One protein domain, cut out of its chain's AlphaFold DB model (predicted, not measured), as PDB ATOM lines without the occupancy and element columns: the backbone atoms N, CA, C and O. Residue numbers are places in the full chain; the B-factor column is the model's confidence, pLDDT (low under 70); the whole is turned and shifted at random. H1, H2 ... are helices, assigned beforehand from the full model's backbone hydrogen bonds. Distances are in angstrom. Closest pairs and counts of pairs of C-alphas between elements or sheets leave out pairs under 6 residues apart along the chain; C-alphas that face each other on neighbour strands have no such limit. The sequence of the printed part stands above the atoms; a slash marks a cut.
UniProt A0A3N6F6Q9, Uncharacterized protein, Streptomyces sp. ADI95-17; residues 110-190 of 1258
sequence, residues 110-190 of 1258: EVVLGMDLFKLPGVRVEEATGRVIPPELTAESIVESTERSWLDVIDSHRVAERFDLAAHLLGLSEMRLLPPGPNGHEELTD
ATOM      1  N   GLU A 110     -33.044  20.651  53.847       61.16
ATOM      2  CA  GLU A 110     -33.065  20.472  52.390       61.16
ATOM      3  C   GLU A 110     -34.031  19.367  51.938       61.16
ATOM      4  O   GLU A 110     -34.695  19.510  50.912       61.16
ATOM      5  N   VAL A 111     -34.172  18.305  52.737       61.44
ATOM      6  CA  VAL A 111     -35.090  17.186  52.475       61.44
ATOM      7  C   VAL A 111     -36.537  17.616  52.720       61.44
ATOM      8  O   VAL A 111     -37.405  17.309  51.910       61.44
ATOM      9  N   VAL A 112     -36.795  18.400  53.773       64.75
ATOM     10  CA  VAL A 112     -38.134  18.953  54.058       64.75
ATOM     11  C   VAL A 112     -38.590  19.904  52.955       64.75
ATOM     12  O   VAL A 112     -39.730  19.829  52.509       64.75
ATOM     13  N   LEU A 113     -37.699  20.783  52.488       66.06
ATOM     14  CA  LEU A 113     -38.023  21.771  51.457       66.06
ATOM     15  C   LEU A 113     -38.217  21.151  50.064       66.06
ATOM     16  O   LEU A 113     -38.905  21.737  49.232       66.06
ATOM     17  N   GLY A 114     -37.598  19.996  49.797       69.31
ATOM     18  CA  GLY A 114     -37.632  19.325  48.495       69.31
ATOM     19  C   GLY A 114     -38.598  18.143  48.388       69.31
ATOM     20  O   GLY A 114     -38.717  17.575  47.306       69.31
ATOM     21  N   MET A 115     -39.275  17.752  49.473       72.06
ATOM     22  CA  MET A 115     -39.981  16.468  49.538       72.06
ATOM     23  C   MET A 115     -41.119  16.349  48.515       72.06
ATOM     24  O   MET A 115     -41.163  15.398  47.739       72.06
ATOM     25  N   ASP A 116     -42.003  17.344  48.451       72.88
ATOM     26  CA  ASP A 116     -43.142  17.324  47.520       72.88
ATOM     27  C   ASP A 116     -42.706  17.431  46.055       72.88
ATOM     28  O   ASP A 116     -43.426  17.008  45.149       72.88
ATOM     29  N   LEU A 117     -41.488  17.924  45.807       76.81
ATOM     30  CA  LEU A 117     -40.942  18.002  44.458       76.81
ATOM     31  C   LEU A 117     -40.655  16.614  43.886       76.81
ATOM     32  O   LEU A 117     -40.765  16.465  42.680       76.81
ATOM     33  N   PHE A 118     -40.382  15.581  44.696       76.75
ATOM     34  CA  PHE A 118     -40.178  14.209  44.201       76.75
ATOM     35  C   PHE A 118     -41.401  13.600  43.506       76.75
ATOM     36  O   PHE A 118     -41.252  12.652  42.727       76.75
ATOM     37  N   LYS A 119     -42.598  14.137  43.778       79.50
ATOM     38  CA  LYS A 119     -43.848  13.718  43.133       79.50
ATOM     39  C   LYS A 119     -43.961  14.211  41.688       79.50
ATOM     40  O   LYS A 119     -44.828  13.744  40.944       79.50
ATOM     41  N   LEU A 120     -43.097  15.144  41.280       76.19
ATOM     42  CA  LEU A 120     -43.035  15.638  39.912       76.19
ATOM     43  C   LEU A 120     -42.268  14.654  39.006       76.19
ATOM     44  O   LEU A 120     -41.220  14.124  39.388       76.19
ATOM     45  N   PRO A 121     -42.743  14.424  37.772       68.62
ATOM     46  CA  PRO A 121     -41.997  13.643  36.791       68.62
ATOM     47  C   PRO A 121     -40.755  14.420  36.317       68.62
ATOM     48  O   PRO A 121     -40.846  15.606  36.028       68.62
ATOM     49  N   GLY A 122     -39.594  13.760  36.198       68.81
ATOM     50  CA  GLY A 122     -38.373  14.361  35.620       68.81
ATOM     51  C   GLY A 122     -37.442  15.098  36.596       68.81
ATOM     52  O   GLY A 122     -36.504  15.771  36.172       68.81
ATOM     53  N   VAL A 123     -37.675  14.958  37.898       77.06
ATOM     54  CA  VAL A 123     -36.864  15.551  38.974       77.06
ATOM     55  C   VAL A 123     -35.452  14.969  39.010       77.06
ATOM     56  O   VAL A 123     -35.249  13.784  38.743       77.06
ATOM     57  N   ARG A 124     -34.458  15.784  39.375       73.31
ATOM     58  CA  ARG A 124     -33.074  15.334  39.593       73.31
ATOM     59  C   ARG A 124     -32.647  15.584  41.030       73.31
ATOM     60  O   ARG A 124     -33.015  16.599  41.607       73.31
ATOM     61  N   VAL A 125     -31.846  14.681  41.584       71.12
ATOM     62  CA  VAL A 125     -31.225  14.856  42.902       71.12
ATOM     63  C   VAL A 125     -29.735  15.051  42.703       71.12
ATOM     64  O   VAL A 125     -29.086  14.269  42.012       71.12
ATOM     65  N   GLU A 126     -29.191  16.108  43.289       71.75
ATOM     66  CA  GLU A 126     -27.751  16.318  43.334       71.75
ATOM     67  C   GLU A 126     -27.136  15.413  44.414       71.75
ATOM     68  O   GLU A 126     -27.392  15.602  45.600       71.75
ATOM     69  N   GLU A 127     -26.317  14.429  44.025       62.53
ATOM     70  CA  GLU A 127     -25.761  13.418  44.949       62.53
ATOM     71  C   GLU A 127     -24.949  14.009  46.115       62.53
ATOM     72  O   GLU A 127     -24.907  13.426  47.195       62.53
ATOM     73  N   ALA A 128     -24.293  15.156  45.910       59.22
ATOM     74  CA  ALA A 128     -23.412  15.764  46.909       59.22
ATOM     75  C   ALA A 128     -24.166  16.513  48.021       59.22
ATOM     76  O   ALA A 128     -23.652  16.629  49.134       59.22
ATOM     77  N   THR A 129     -25.347  17.047  47.713       61.84
ATOM     78  CA  THR A 129     -26.129  17.916  48.608       61.84
ATOM     79  C   THR A 129     -27.452  17.269  49.020       61.84
ATOM     80  O   THR A 129     -27.989  17.588  50.071       61.84
ATOM     81  N   GLY A 130     -27.973  16.321  48.235       61.88
ATOM     82  CA  GLY A 130     -29.338  15.812  48.381       61.88
ATOM     83  C   GLY A 130     -30.391  16.801  47.877       61.88
ATOM     84  O   GLY A 130     -31.588  16.578  48.058       61.88
ATOM     85  N   ARG A 131     -29.967  17.897  47.231       68.44
ATOM     86  CA  ARG A 131     -30.863  18.939  46.745       68.44
ATOM     87  C   ARG A 131     -31.695  18.430  45.575       68.44
ATOM     88  O   ARG A 131     -31.168  17.939  44.576       68.44
ATOM     89  N   VAL A 132     -33.003  18.633  45.687       72.25
ATOM     90  CA  VAL A 132     -33.974  18.313  44.645       72.25
ATOM     91  C   VAL A 132     -34.041  19.461  43.638       72.25
ATOM     92  O   VAL A 132     -34.317  20.607  43.996       72.25
ATOM     93  N   ILE A 133     -33.762  19.160  42.374       73.94
ATOM     94  CA  ILE A 133     -33.819  20.092  41.249       73.94
ATOM     95  C   ILE A 133     -35.086  19.761  40.448       73.94
ATOM     96  O   ILE A 133     -35.122  18.721  39.777       73.94
ATOM     97  N   PRO A 134     -36.133  20.602  40.525       69.12
ATOM     98  CA  PRO A 134     -37.345  20.390  39.751       69.12
ATOM     99  C   PRO A 134     -37.111  20.716  38.263       69.12
ATOM    100  O   PRO A 134     -36.265  21.560  37.945       69.12
ATOM    101  N   PRO A 135     -37.852  20.073  37.344       71.38
ATOM    102  CA  PRO A 135     -37.923  20.484  35.939       71.38
ATOM    103  C   PRO A 135     -38.673  21.824  35.792       71.38
ATOM    104  O   PRO A 135     -39.037  22.451  36.787       71.38
ATOM    105  N   GLU A 136     -38.915  22.285  34.559       72.81
ATOM    106  CA  GLU A 136     -39.769  23.460  34.325       72.81
ATOM    107  C   GLU A 136     -41.154  23.256  34.958       72.81
ATOM    108  O   GLU A 136     -41.873  22.308  34.643       72.81
ATOM    109  N   LEU A 137     -41.500  24.141  35.894       72.19
ATOM    110  CA  LEU A 137     -42.702  24.034  36.712       72.19
ATOM    111  C   LEU A 137     -43.884  24.724  36.024       72.19
ATOM    112  O   LEU A 137     -43.836  25.924  35.749       72.19
ATOM    113  N   THR A 138     -44.976  23.990  35.826       73.44
ATOM    114  CA  THR A 138     -46.284  24.560  35.469       73.44
ATOM    115  C   THR A 138     -47.223  24.477  36.668       73.44
ATOM    116  O   THR A 138     -47.151  23.537  37.455       73.44
ATOM    117  N   ALA A 139     -48.126  25.450  36.826       67.25
ATOM    118  CA  ALA A 139     -49.084  25.438  37.937       67.25
ATOM    119  C   ALA A 139     -49.943  24.155  37.946       67.25
ATOM    120  O   ALA A 139     -50.217  23.609  39.008       67.25
ATOM    121  N   GLU A 140     -50.288  23.638  36.765       67.81
ATOM    122  CA  GLU A 140     -51.040  22.389  36.592       67.81
ATOM    123  C   GLU A 140     -50.258  21.157  37.075       67.81
ATOM    124  O   GLU A 140     -50.806  20.343  37.814       67.81
ATOM    125  N   SER A 141     -48.961  21.046  36.753       69.19
ATOM    126  CA  SER A 141     -48.145  19.884  37.153       69.19
ATOM    127  C   SER A 141     -47.867  19.824  38.657       69.19
ATOM    128  O   SER A 141     -47.711  18.734  39.204       69.19
ATOM    129  N   ILE A 142     -47.842  20.975  39.336       68.62
ATOM    130  CA  ILE A 142     -47.745  21.043  40.801       68.62
ATOM    131  C   ILE A 142     -49.064  20.603  41.445       68.62
ATOM    132  O   ILE A 142     -49.048  19.859  42.418       68.62
ATOM    133  N   VAL A 143     -50.211  21.028  40.910       70.31
ATOM    134  CA  VAL A 143     -51.518  20.626  41.456       70.31
ATOM    135  C   VAL A 143     -51.717  19.118  41.303       70.31
ATOM    136  O   VAL A 143     -51.997  18.443  42.291       70.31
ATOM    137  N   GLU A 144     -51.461  18.564  40.115       71.00
ATOM    138  CA  GLU A 144     -51.552  17.117  39.882       71.00
ATOM    139  C   GLU A 144     -50.601  16.301  40.766       71.00
ATOM    140  O   GLU A 144     -50.919  15.169  41.130       71.00
ATOM    141  N   SER A 145     -49.421  16.831  41.108       71.75
ATOM    142  CA  SER A 145     -48.452  16.098  41.927       71.75
ATOM    143  C   SER A 145     -48.851  16.034  43.401       71.75
ATOM    144  O   SER A 145     -48.528  15.046  44.065       71.75
ATOM    145  N   THR A 146     -49.607  17.015  43.911       67.88
ATOM    146  CA  THR A 146     -50.101  16.994  45.302       67.88
ATOM    147  C   THR A 146     -51.103  15.869  45.573       67.88
ATOM    148  O   THR A 146     -51.154  15.363  46.694       67.88
ATOM    149  N   GLU A 147     -51.832  15.418  44.549       71.00
ATOM    150  CA  GLU A 147     -52.850  14.363  44.659       71.00
ATOM    151  C   GLU A 147     -52.274  12.937  44.551       71.00
ATOM    152  O   GLU A 147     -52.975  11.968  44.845       71.00
ATOM    153  N   ARG A 148     -50.998  12.777  44.165       76.69
ATOM    154  CA  ARG A 148     -50.377  11.457  43.961       76.69
ATOM    155  C   ARG A 148     -49.976  10.792  45.278       76.69
ATOM    156  O   ARG A 148     -49.368  11.428  46.156       76.69
ATOM    157  N   SER A 149     -50.264   9.491  45.369       80.44
ATOM    158  CA  SER A 149     -49.723   8.611  46.408       80.44
ATOM    159  C   SER A 149     -48.226   8.385  46.193       80.44
ATOM    160  O   SER A 149     -47.704   8.544  45.084       80.44
ATOM    161  N   TRP A 150     -47.505   8.004  47.244       79.12
ATOM    162  CA  TRP A 150     -46.073   7.724  47.117       79.12
ATOM    163  C   TRP A 150     -45.802   6.428  46.339       79.12
ATOM    164  O   TRP A 150     -44.782   6.329  45.656       79.12
ATOM    165  N   LEU A 151     -46.734   5.469  46.380       79.94
ATOM    166  CA  LEU A 151     -46.691   4.251  45.563       79.94
ATOM    167  C   LEU A 151     -46.763   4.576  44.068       79.94
ATOM    168  O   LEU A 151     -45.934   4.088  43.300       79.94
ATOM    169  N   ASP A 152     -47.688   5.453  43.664       81.31
ATOM    170  CA  ASP A 152     -47.831   5.866  42.262       81.31
ATOM    171  C   ASP A 152     -46.586   6.610  41.760       81.31
ATOM    172  O   ASP A 152     -46.195   6.482  40.601       81.31
ATOM    173  N   VAL A 153     -45.921   7.369  42.638       81.94
ATOM    174  CA  VAL A 153     -44.677   8.081  42.311       81.94
ATOM    175  C   VAL A 153     -43.513   7.106  42.120       81.94
ATOM    176  O   VAL A 153     -42.766   7.236  41.149       81.94
ATOM    177  N   ILE A 154     -43.362   6.107  42.994       82.69
ATOM    178  CA  ILE A 154     -42.334   5.065  42.843       82.69
ATOM    179  C   ILE A 154     -42.577   4.256  41.565       82.69
ATOM    180  O   ILE A 154     -41.627   4.008  40.819       82.69
ATOM    181  N   ASP A 155     -43.829   3.889  41.272       81.81
ATOM    182  CA  ASP A 155     -44.160   3.166  40.043       81.81
ATOM    183  C   ASP A 155     -43.926   4.028  38.795       81.81
ATOM    184  O   ASP A 155     -43.337   3.562  37.820       81.81
ATOM    185  N   SER A 156     -44.264   5.320  38.849       83.19
ATOM    186  CA  SER A 156     -43.960   6.273  37.778       83.19
ATOM    187  C   SER A 156     -42.454   6.387  37.518       83.19
ATOM    188  O   SER A 156     -42.041   6.408  36.358       83.19
ATOM    189  N   HIS A 157     -41.618   6.442  38.561       83.94
ATOM    190  CA  HIS A 157     -40.156   6.471  38.405       83.94
ATOM    191  C   HIS A 157     -39.613   5.130  37.900       83.94
ATOM    192  O   HIS A 157     -38.711   5.118  37.063       83.94
ATOM    193  N   ARG A 158     -40.197   4.004  38.327       84.31
ATOM    194  CA  ARG A 158     -39.877   2.659  37.818       84.31
ATOM    195  C   ARG A 158     -40.169   2.544  36.319       84.31
ATOM    196  O   ARG A 158     -39.319   2.057  35.578       84.31
ATOM    197  N   VAL A 159     -41.340   3.001  35.869       83.62
ATOM    198  CA  VAL A 159     -41.734   3.018  34.447       83.62
ATOM    199  C   VAL A 159     -40.838   3.956  33.637       83.62
ATOM    200  O   VAL A 159     -40.477   3.629  32.509       83.62
ATOM    201  N   ALA A 160     -40.420   5.078  34.222       81.88
ATOM    202  CA  ALA A 160     -39.478   6.010  33.609       81.88
ATOM    203  C   ALA A 160     -38.006   5.546  33.662       81.88
ATOM    204  O   ALA A 160     -37.130   6.310  33.269       81.88
ATOM    205  N   GLU A 161     -37.714   4.337  34.162       84.75
ATOM    206  CA  GLU A 161     -36.358   3.797  34.370       84.75
ATOM    207  C   GLU A 161     -35.450   4.668  35.277       84.75
ATOM    208  O   GLU A 161     -34.220   4.576  35.230       84.75
ATOM    209  N   ARG A 162     -36.052   5.490  36.148       84.19
ATOM    210  CA  ARG A 162     -35.402   6.351  37.158       84.19
ATOM    211  C   ARG A 162     -35.248   5.606  38.488       84.19
ATOM    212  O   ARG A 162     -35.839   5.954  39.514       84.19
ATOM    213  N   PHE A 163     -34.495   4.508  38.453       84.00
ATOM    214  CA  PHE A 163     -34.307   3.628  39.612       84.00
ATOM    215  C   PHE A 163     -33.460   4.256  40.726       84.00
ATOM    216  O   PHE A 163     -33.592   3.863  41.882       84.00
ATOM    217  N   ASP A 164     -32.637   5.252  40.395       81.44
ATOM    218  CA  ASP A 164     -31.948   6.138  41.336       81.44
ATOM    219  C   ASP A 164     -32.940   6.827  42.286       81.44
ATOM    220  O   ASP A 164     -32.803   6.741  43.509       81.44
ATOM    221  N   LEU A 165     -33.995   7.430  41.729       80.88
ATOM    222  CA  LEU A 165     -35.039   8.118  42.492       80.88
ATOM    223  C   LEU A 165     -35.951   7.140  43.226       80.88
ATOM    224  O   LEU A 165     -36.265   7.360  44.394       80.88
ATOM    225  N   ALA A 166     -36.344   6.044  42.573       82.12
ATOM    226  CA  ALA A 166     -37.163   5.014  43.206       82.12
ATOM    227  C   ALA A 166     -36.444   4.400  44.422       82.12
ATOM    228  O   ALA A 166     -37.032   4.285  45.494       82.12
ATOM    229  N   ALA A 167     -35.152   4.076  44.298       79.75
ATOM    230  CA  ALA A 167     -34.350   3.561  45.406       79.75
ATOM    231  C   ALA A 167     -34.129   4.607  46.511       79.75
ATOM    232  O   ALA A 167     -34.098   4.246  47.688       79.75
ATOM    233  N   HIS A 168     -33.989   5.888  46.155       79.19
ATOM    234  CA  HIS A 168     -33.884   6.973  47.130       79.19
ATOM    235  C   HIS A 168     -35.179   7.133  47.943       79.19
ATOM    236  O   HIS A 168     -35.121   7.180  49.169       79.19
ATOM    237  N   LEU A 169     -36.342   7.127  47.282       80.00
ATOM    238  CA  LEU A 169     -37.654   7.199  47.935       80.00
ATOM    239  C   LEU A 169     -37.921   5.989  48.836       80.00
ATOM    240  O   LEU A 169     -38.396   6.154  49.957       80.00
ATOM    241  N   LEU A 170     -37.552   4.785  48.391       79.88
ATOM    242  CA  LEU A 170     -37.624   3.577  49.218       79.88
ATOM    243  C   LEU A 170     -36.713   3.674  50.458       79.88
ATOM    244  O   LEU A 170     -37.128   3.312  51.554       79.88
ATOM    245  N   GLY A 171     -35.509   4.242  50.331       77.62
ATOM    246  CA  GLY A 171     -34.634   4.502  51.483       77.62
ATOM    247  C   GLY A 171     -35.205   5.537  52.463       77.62
ATOM    248  O   GLY A 171     -35.114   5.360  53.677       77.62
ATOM    249  N   LEU A 172     -35.839   6.601  51.959       76.88
ATOM    250  CA  LEU A 172     -36.529   7.590  52.799       76.88
ATOM    251  C   LEU A 172     -37.747   6.983  53.519       76.88
ATOM    252  O   LEU A 172     -38.011   7.335  54.670       76.88
ATOM    253  N   SER A 173     -38.449   6.046  52.873       76.19
ATOM    254  CA  SER A 173     -39.520   5.247  53.481       76.19
ATOM    255  C   SER A 173     -39.008   4.399  54.651       76.19
ATOM    256  O   SER A 173     -39.554   4.487  55.752       76.19
ATOM    257  N   GLU A 174     -37.916   3.644  54.460       74.19
ATOM    258  CA  GLU A 174     -37.305   2.812  55.514       74.19
ATOM    259  C   GLU A 174     -36.922   3.635  56.754       74.19
ATOM    260  O   GLU A 174     -37.094   3.188  57.890       74.19
ATOM    261  N   MET A 175     -36.445   4.864  56.545       71.06
ATOM    262  CA  MET A 175     -36.075   5.789  57.620       71.06
ATOM    263  C   MET A 175     -37.275   6.519  58.250       71.06
ATOM    264  O   MET A 175     -37.075   7.315  59.167       71.06
ATOM    265  N   ARG A 176     -38.511   6.262  57.788       68.50
ATOM    266  CA  ARG A 176     -39.749   6.972  58.175       68.50
ATOM    267  C   ARG A 176     -39.669   8.486  57.966       68.50
ATOM    268  O   ARG A 176     -40.243   9.264  58.725       68.50
ATOM    269  N   LEU A 177     -38.947   8.902  56.928       67.81
ATOM    270  CA  LEU A 177     -38.730  10.310  56.599       67.81
ATOM    271  C   LEU A 177     -39.732  10.850  55.568       67.81
ATOM    272  O   LEU A 177     -39.706  12.046  55.290       67.81
ATOM    273  N   LEU A 178     -40.612  10.007  55.014       70.25
ATOM    274  CA  LEU A 178     -41.653  10.433  54.076       70.25
ATOM    275  C   LEU A 178     -42.884  11.001  54.814       70.25
ATOM    276  O   LEU A 178     -43.378  10.367  55.751       70.25
ATOM    277  N   PRO A 179     -43.411  12.168  54.398       67.06
ATOM    278  CA  PRO A 179     -44.610  12.754  54.985       67.06
ATOM    279  C   PRO A 179     -45.859  11.937  54.616       67.06
ATOM    280  O   PRO A 179     -45.869  11.263  53.576       67.06
ATOM    281  N   PRO A 180     -46.929  12.005  55.435       63.16
ATOM    282  CA  PRO A 180     -48.183  11.324  55.135       63.16
ATOM    283  C   PRO A 180     -48.730  11.780  53.777       63.16
ATOM    284  O   PRO A 180     -48.749  12.972  53.465       63.16
ATOM    285  N   GLY A 181     -49.147  10.815  52.959       64.94
ATOM    286  CA  GLY A 181     -49.786  11.071  51.673       64.94
ATOM    287  C   GLY A 181     -51.221  11.590  51.839       64.94
ATOM    288  O   GLY A 181     -51.728  11.680  52.962       64.94
ATOM    289  N   PRO A 182     -51.923  11.886  50.730       58.97
ATOM    290  CA  PRO A 182     -53.323  12.327  50.761       58.97
ATOM    291  C   PRO A 182     -54.269  11.330  51.461       58.97
ATOM    292  O   PRO A 182     -55.315  11.731  51.965       58.97
ATOM    293  N   ASN A 183     -53.874  10.054  51.566       56.56
ATOM    294  CA  ASN A 183     -54.614   8.990  52.253       56.56
ATOM    295  C   ASN A 183     -54.093   8.669  53.675       56.56
ATOM    296  O   ASN A 183     -54.529   7.690  54.278       56.56
ATOM    297  N   GLY A 184     -53.179   9.477  54.228       60.06
ATOM    298  CA  GLY A 184     -52.550   9.254  55.537       60.06
ATOM    299  C   GLY A 184     -51.163   8.605  55.450       60.06
ATOM    300  O   GLY A 184     -50.462   8.734  54.447       60.06
ATOM    301  N   HIS A 185     -50.727   7.942  56.528       56.34
ATOM    302  CA  HIS A 185     -49.468   7.189  56.531       56.34
ATOM    303  C   HIS A 185     -49.598   5.957  55.625       56.34
ATOM    304  O   HIS A 185     -50.216   4.964  55.999       56.34
ATOM    305  N   GLU A 186     -49.026   6.034  54.425       57.91
ATOM    306  CA  GLU A 186     -48.898   4.899  53.514       57.91
ATOM    307  C   GLU A 186     -47.702   4.044  53.965       57.91
ATOM    308  O   GLU A 186     -46.561   4.512  53.966       57.91
ATOM    309  N   GLU A 187     -47.945   2.799  54.388       56.44
ATOM    310  CA  GLU A 187     -46.879   1.844  54.717       56.44
ATOM    311  C   GLU A 187     -46.193   1.363  53.429       56.44
ATOM    312  O   GLU A 187     -46.516   0.326  52.858       56.44
ATOM    313  N   LEU A 188     -45.216   2.137  52.963       60.41
ATOM    314  CA  LEU A 188     -44.362   1.833  51.808       60.41
ATOM    315  C   LEU A 188     -43.278   0.779  52.115       60.41
ATOM    316  O   LEU A 188     -42.408   0.528  51.288       60.41
ATOM    317  N   THR A 189     -43.298   0.184  53.309       57.50
ATOM    318  CA  THR A 189     -42.349  -0.837  53.782       57.50
ATOM    319  C   THR A 189     -42.684  -2.252  53.299       57.50
ATOM    320  O   THR A 189     -42.162  -3.223  53.845       57.50
ATOM    321  N   ASP A 190     -43.569  -2.396  52.310       64.06
ATOM    322  CA  ASP A 190     -43.902  -3.697  51.738       64.06
ATOM    323  C   ASP A 190     -42.703  -4.252  50.945       64.06
ATOM    324  O   ASP A 190     -42.234  -3.668  49.962       64.06
TER     325      ASP A 190
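AT A GLANCE: This is residues 110 to 190 of the 1258 residues of an uncharacterized protein of Streptomyces sp. ADI95-17 (UniProt A0A3N6F6Q9). A helical hairpin of the two longest helices, H4 and H5, makes one side of this small all-helix domain, and the short H2 sits near the middle, with H4 and H5, H3 and the short H1 on different sides of it. Between H2 and H3 the backbone makes a long loop that folds back on itself as a narrow finger, and after H5 a long tail without a named helix ends the printed part. The printed part has 81 residues, with five named helices in the order H1, H2, H3, H4, H5 and no named strand; under half of the residues, 39, are in named elements. The whole is compact, with a radius of gyration of the C-alphas of 11.9 A, and spans 32 by 29 by 25 A.

IN THESE COORDINATES: H1 is residues 110 to 114, 6.1 A from first to last C-alpha, and begins with C-alpha 110 at (-33.065, 20.472, 52.390). H2 is residues 116 to 119, 5.7 A long. H3 is residues 139 to 146, 11.3 A long, with C-alpha 139 at (-49.084, 25.438, 37.937). H4 is residues 150 to 159, 14.2 A long. H5 is residues 163 to 174, 16.2 A long, and ends with C-alpha 174 at (-37.305, 2.812, 55.514).

HOW THE PARTS SIT: H1 and H2 meet only through their tight link, one residue long. H1 is apart from H3, H4 and H5. H2 and H3 touch, the closest C-alphas being those of Lys 119 and Ser 145, 5.3 A apart. H2 and H4 only just touch, with 3 pairs of C-alphas within 8 A; the closest are those of Lys 119 and Val 153, 5.8 A apart. H3 and H4 are apart, though a tight link of 3 residues joins them. H4 and H5 touch as a helical hairpin at a shallow tilt of 23 degrees, opposite ways; their closest C-alphas, those of Ile 154 and Ala 166, are 5.2 A apart. H2 and H5 are only just apart, the closest C-alphas being 8.2 A from each other, and H3 and H5 are apart. Outside the helices, residues 124 to 125 pair with residues 132 to 133, antiparallel. Every O i to N i+4 pair is within hydrogen-bond range in H1, H3, H4 and H5; H2 is too short for such a pair, and its one O i to N i+3 pair is within range.

THE WHOLE: The two C-alphas farthest apart are those of Thr 138 and Asp 190, at 32.7 A. The printed part has no cut. The link from H2 to H3, residues 120 to 138, is long, and residues 175 to 190 are a further long stretch with no named element. The mean pLDDT of the printed part is 72.0; 32 residues are under 70, among them 110 to 114, 127 to 131, 139 to 142 and 179 to 190.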